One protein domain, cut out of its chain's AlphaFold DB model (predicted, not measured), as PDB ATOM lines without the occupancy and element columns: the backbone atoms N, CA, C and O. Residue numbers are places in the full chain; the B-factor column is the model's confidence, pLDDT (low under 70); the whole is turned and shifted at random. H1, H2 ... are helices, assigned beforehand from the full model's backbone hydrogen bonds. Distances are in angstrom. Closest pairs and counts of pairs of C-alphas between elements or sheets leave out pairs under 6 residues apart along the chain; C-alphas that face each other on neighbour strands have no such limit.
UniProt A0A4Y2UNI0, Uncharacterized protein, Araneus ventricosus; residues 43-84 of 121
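AT A GLANCE: This is residues 43 to 84 of the 121 residues of an uncharacterized protein of Araneus ventricosus (UniProt A0A4Y2UNI0). Two helices, H1 and H2, form the arms of an open L, with the link of residues 60 to 65 at its corner. The arms do not pack on each other, and the space between them is empty. The printed part has 42 residues with two named helices, H1 then H2, and no named strand; its class is all helix. It is loose, with a radius of gyration of the C-alphas of 11.8 A, and flat, spanning 29 by 26 by 11 A.

IN THESE COORDINATES: H1, residues 48 to 59, begins at C-alpha 48 (185.707, 204.542, 214.437) and is 16.3 A long from first to last C-alpha. H2, residues 66 to 79, is 20.2 A long and ends at C-alpha 79 (201.368, 205.537, 233.676).

HOW THE PARTS SIT: H1 and H2 are apart, with no C-alpha of the one within 8 A of the other. A short link of 6 residues joins them. In both helices every O i to N i+4 pair is within hydrogen-bond range.

THE WHOLE: The C-alphas farthest apart, those of Gly 46 and Ser 65, are 30.9 A apart. Residues 46 to 53, of which 48 to 53 belong to H1, stand free. The printed part has no cut. The pLDDT is under 70 at residues 43 to 44 and 83 to 84.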
ATOM      1  N   LYS A  43     185.717 209.737 223.376       62.53
ATOM      2  CA  LYS A  43     185.704 211.034 222.675       62.53
ATOM      3  C   LYS A  43     187.059 211.400 222.054       62.53
ATOM      4  O   LYS A  43     187.169 212.439 221.410       62.53
ATOM      5  N   ALA A  44     188.086 210.564 222.234       69.62
ATOM      6  CA  ALA A  44     189.440 210.811 221.733       69.62
ATOM      7  C   ALA A  44     189.521 210.785 220.199       69.62
ATOM      8  O   ALA A  44     190.313 211.507 219.593       69.62
ATOM      9  N   PHE A  45     188.688 209.951 219.572       75.94
ATOM     10  CA  PHE A  45     188.662 209.747 218.130       75.94
ATOM     11  C   PHE A  45     187.297 210.150 217.581       75.94
ATOM     12  O   PHE A  45     186.279 209.587 217.961       75.94
ATOM     13  N   GLY A  46     187.272 211.102 216.644       73.81
ATOM     14  CA  GLY A  46     186.022 211.585 216.039       73.81
ATOM     15  C   GLY A  46     185.317 210.584 215.111       73.81
ATOM     16  O   GLY A  46     184.226 210.871 214.635       73.81
ATOM     17  N   ASN A  47     185.937 209.436 214.807       80.31
ATOM     18  CA  ASN A  47     185.370 208.369 213.976       80.31
ATOM     19  C   ASN A  47     186.023 207.015 214.329       80.31
ATOM     20  O   ASN A  47     187.238 206.948 214.540       80.31
ATOM     21  N   ASN A  48     185.247 205.928 214.290       81.00
ATOM     22  CA  ASN A  48     185.707 204.542 214.437       81.00
ATOM     23  C   ASN A  48     186.854 204.186 213.477       81.00
ATOM     24  O   ASN A  48     187.793 203.485 213.851       81.00
ATOM     25  N   GLN A  49     186.843 204.721 212.251       87.75
ATOM     26  CA  GLN A  49     187.940 204.507 211.300       87.75
ATOM     27  C   GLN A  49     189.265 205.120 211.777       87.75
ATOM     28  O   GLN A  49     190.337 204.566 211.528       87.75
ATOM     29  N   ALA A  50     189.210 206.269 212.455       83.62
ATOM     30  CA  ALA A  50     190.398 206.918 212.999       83.62
ATOM     31  C   ALA A  50     190.978 206.107 214.167       83.62
ATOM     32  O   ALA A  50     192.194 205.920 214.228       83.62
ATOM     33  N   LEU A  51     190.109 205.554 215.020       84.19
ATOM     34  CA  LEU A  51     190.498 204.632 216.086       84.19
ATOM     35  C   LEU A  51     191.182 203.378 215.519       84.19
ATOM     36  O   LEU A  51     192.291 203.048 215.930       84.19
ATOM     37  N   GLY A  52     190.579 202.719 214.524       88.75
ATOM     38  CA  GLY A  52     191.161 201.523 213.902       88.75
ATOM     39  C   GLY A  52     192.545 201.775 213.293       88.75
ATOM     40  O   GLY A  52     193.469 200.983 213.484       88.75
ATOM     41  N   LYS A  53     192.734 202.927 212.632       89.88
ATOM     42  CA  LYS A  53     194.046 203.345 212.103       89.88
ATOM     43  C   LYS A  53     195.069 203.583 213.211       89.88
ATOM     44  O   LYS A  53     196.226 203.196 213.057       89.88
ATOM     45  N   ALA A  54     194.662 204.207 214.314       87.38
ATOM     46  CA  ALA A  54     195.536 204.422 215.462       87.38
ATOM     47  C   ALA A  54     195.967 203.090 216.095       87.38
ATOM     48  O   ALA A  54     197.160 202.874 216.304       87.38
ATOM     49  N   ILE A  55     195.025 202.162 216.298       87.94
ATOM     50  CA  ILE A  55     195.302 200.819 216.825       87.94
ATOM     51  C   ILE A  55     196.260 200.060 215.902       87.94
ATOM     52  O   ILE A  55     197.235 199.484 216.376       87.94
ATOM     53  N   SER A  56     196.027 200.087 214.586       90.00
ATOM     54  CA  SER A  56     196.888 199.411 213.608       90.00
ATOM     55  C   SER A  56     198.336 199.916 213.662       90.00
ATOM     56  O   SER A  56     199.267 199.114 213.695       90.00
ATOM     57  N   ARG A  57     198.535 201.236 213.768       90.31
ATOM     58  CA  ARG A  57     199.871 201.841 213.913       90.31
ATOM     59  C   ARG A  57     200.536 201.469 215.235       90.31
ATOM     60  O   ARG A  57     201.723 201.159 215.255       90.31
ATOM     61  N   ALA A  58     199.782 201.494 216.332       88.69
ATOM     62  CA  ALA A  58     200.301 201.134 217.648       88.69
ATOM     63  C   ALA A  58     200.695 199.651 217.713       88.69
ATOM     64  O   ALA A  58     201.760 199.325 218.228       88.69
ATOM     65  N   LYS A  59     199.886 198.758 217.125       88.56
ATOM     66  CA  LYS A  59     200.118 197.306 217.120       88.56
ATOM     67  C   LYS A  59     201.478 196.929 216.534       88.56
ATOM     68  O   LYS A  59     202.138 196.061 217.090       88.56
ATOM     69  N   ASN A  60     201.907 197.597 215.465       89.81
ATOM     70  CA  ASN A  60     203.191 197.317 214.810       89.81
ATOM     71  C   ASN A  60     204.408 197.665 215.679       89.81
ATOM     72  O   ASN A  60     205.491 197.144 215.443       89.81
ATOM     73  N   ASN A  61     204.234 198.535 216.674       90.56
ATOM     74  CA  ASN A  61     205.292 198.926 217.603       90.56
ATOM     75  C   ASN A  61     205.280 198.088 218.893       90.56
ATOM     76  O   ASN A  61     206.128 198.280 219.762       90.56
ATOM     77  N   LEU A  62     204.309 197.182 219.051       91.56
ATOM     78  CA  LEU A  62     204.212 196.323 220.223       91.56
ATOM     79  C   LEU A  62     205.002 195.019 220.035       91.56
ATOM     80  O   LEU A  62     205.140 194.527 218.915       91.56
ATOM     81  N   PRO A  63     205.457 194.392 221.133       94.00
ATOM     82  CA  PRO A  63     206.080 193.079 221.072       94.00
ATOM     83  C   PRO A  63     205.148 192.014 220.470       94.00
ATOM     84  O   PRO A  63     203.956 191.941 220.797       94.00
ATOM     85  N   ASN A  64     205.722 191.112 219.668       92.19
ATOM     86  CA  ASN A  64     204.984 189.989 219.082       92.19
ATOM     87  C   ASN A  64     204.475 189.001 220.144       92.19
ATOM     88  O   ASN A  64     203.356 188.504 220.026       92.19
ATOM     89  N   SER A  65     205.245 188.762 221.212       95.12
ATOM     90  CA  SER A  65     204.843 187.864 222.305       95.12
ATOM     91  C   SER A  65     203.578 188.376 223.022       95.12
ATOM     92  O   SER A  65     203.579 189.523 223.482       95.12
ATOM     93  N   PRO A  66     202.522 187.548 223.170       91.50
ATOM     94  CA  PRO A  66     201.282 187.933 223.849       91.50
ATOM     95  C   PRO A  66     201.509 188.460 225.271       91.50
ATOM     96  O   PRO A  66     201.031 189.541 225.609       91.50
ATOM     97  N   ASN A  67     202.322 187.761 226.068       91.94
ATOM     98  CA  ASN A  67     202.587 188.127 227.463       91.94
ATOM     99  C   ASN A  67     203.307 189.476 227.570       91.94
ATOM    100  O   ASN A  67     202.920 190.341 228.355       91.94
ATOM    101  N   LYS A  68     204.315 189.702 226.717       93.06
ATOM    102  CA  LYS A  68     205.040 190.982 226.675       93.06
ATOM    103  C   LYS A  68     204.128 192.129 226.238       93.06
ATOM    104  O   LYS A  68     204.241 193.235 226.756       93.06
ATOM    105  N   ARG A  69     203.205 191.869 225.311       93.31
ATOM    106  CA  ARG A  69     202.229 192.856 224.841       93.31
ATOM    107  C   ARG A  69     201.294 193.307 225.958       93.31
ATOM    108  O   ARG A  69     201.107 194.506 226.130       93.31
ATOM    109  N   VAL A  70     200.756 192.359 226.728       90.44
ATOM    110  CA  VAL A  70     199.907 192.649 227.893       90.44
ATOM    111  C   VAL A  70     200.673 193.473 228.924       90.44
ATOM    112  O   VAL A  70     200.181 194.518 229.338       90.44
ATOM    113  N   ALA A  71     201.902 193.071 229.260       90.94
ATOM    114  CA  ALA A  71     202.735 193.789 230.224       90.94
ATOM    115  C   ALA A  71     203.012 195.244 229.799       90.94
ATOM    116  O   ALA A  71     202.886 196.166 230.605       90.94
ATOM    117  N   VAL A  72     203.339 195.476 228.522       91.94
ATOM    118  CA  VAL A  72     203.548 196.831 227.985       91.94
ATOM    119  C   VAL A  72     202.261 197.656 228.052       91.94
ATOM    120  O   VAL A  72     202.297 198.797 228.506       91.94
ATOM    121  N   ILE A  73     201.118 197.089 227.652       89.56
ATOM    122  CA  ILE A  73     199.823 197.785 227.691       89.56
ATOM    123  C   ILE A  73     199.439 198.146 229.131       89.56
ATOM    124  O   ILE A  73     199.058 199.286 229.382       89.56
ATOM    125  N   GLN A  74     199.580 197.218 230.080       88.44
ATOM    126  CA  GLN A  74     199.300 197.461 231.499       88.44
ATOM    127  C   GLN A  74     200.202 198.553 232.079       88.44
ATOM    128  O   GLN A  74     199.715 199.445 232.778       88.44
ATOM    129  N   LYS A  75     201.501 198.528 231.752       88.12
ATOM    130  CA  LYS A  75     202.456 199.555 232.188       88.12
ATOM    131  C   LYS A  75     202.067 200.934 231.663       88.12
ATOM    132  O   LYS A  75     201.986 201.875 232.446       88.12
ATOM    133  N   LEU A  76     201.778 201.044 230.365       87.25
ATOM    134  CA  LEU A  76     201.346 202.302 229.752       87.25
ATOM    135  C   LEU A  76     200.031 202.787 230.368       87.25
ATOM    136  O   LEU A  76     199.923 203.936 230.778       87.25
ATOM    137  N   ALA A  77     199.038 201.913 230.495       85.06
ATOM    138  CA  ALA A  77     197.753 202.290 231.062       85.06
ATOM    139  C   ALA A  77     197.855 202.743 232.530       85.06
ATOM    140  O   ALA A  77     197.148 203.666 232.926       85.06
ATOM    141  N   SER A  78     198.767 202.157 233.310       82.56
ATOM    142  CA  SER A  78     199.062 202.601 234.680       82.56
ATOM    143  C   SER A  78     199.732 203.980 234.699       82.56
ATOM    144  O   SER A  78     199.337 204.836 235.481       82.56
ATOM    145  N   GLN A  79     200.694 204.234 233.800       84.38
ATOM    146  CA  GLN A  79     201.368 205.537 233.676       84.38
ATOM    147  C   GLN A  79     200.408 206.677 233.317       84.38
ATOM    148  O   GLN A  79     200.594 207.804 233.766       84.38
ATOM    149  N   TYR A  80     199.383 206.383 232.516       82.19
ATOM    150  CA  TYR A  80     198.375 207.359 232.100       82.19
ATOM    151  C   TYR A  80     197.107 207.333 232.968       82.19
ATOM    152  O   TYR A  80     196.092 207.897 232.564       82.19
ATOM    153  N   TYR A  81     197.144 206.695 234.145       73.56
ATOM    154  CA  TYR A  81     196.024 206.615 235.097       73.56
ATOM    155  C   TYR A  81     194.721 206.054 234.494       73.56
ATOM    156  O   TYR A  81     193.620 206.368 234.943       73.56
ATOM    157  N   LEU A  82     194.840 205.216 233.459       71.50
ATOM    158  CA  LEU A  82     193.711 204.608 232.746       71.50
ATOM    159  C   LEU A  82     193.214 203.322 233.412       71.50
ATOM    160  O   LEU A  82     192.074 202.924 233.188       71.50
ATOM    161  N   LEU A  83     194.046 202.671 234.230       66.75
ATOM    162  CA  LEU A  83     193.629 201.559 235.078       66.75
ATOM    163  C   LEU A  83     193.743 201.947 236.552       66.75
ATOM    164  O   LEU A  83     194.803 202.369 237.012       66.75
ATOM    165  N   LYS A  84     192.669 201.714 237.313       61.94
ATOM    166  CA  LYS A  84     192.791 201.498 238.756       61.94
ATOM    167  C   LYS A  84     193.557 200.193 238.918       61.94
ATOM    168  O   LYS A  84     193.113 199.165 238.417       61.94
TER     169      LYS A  84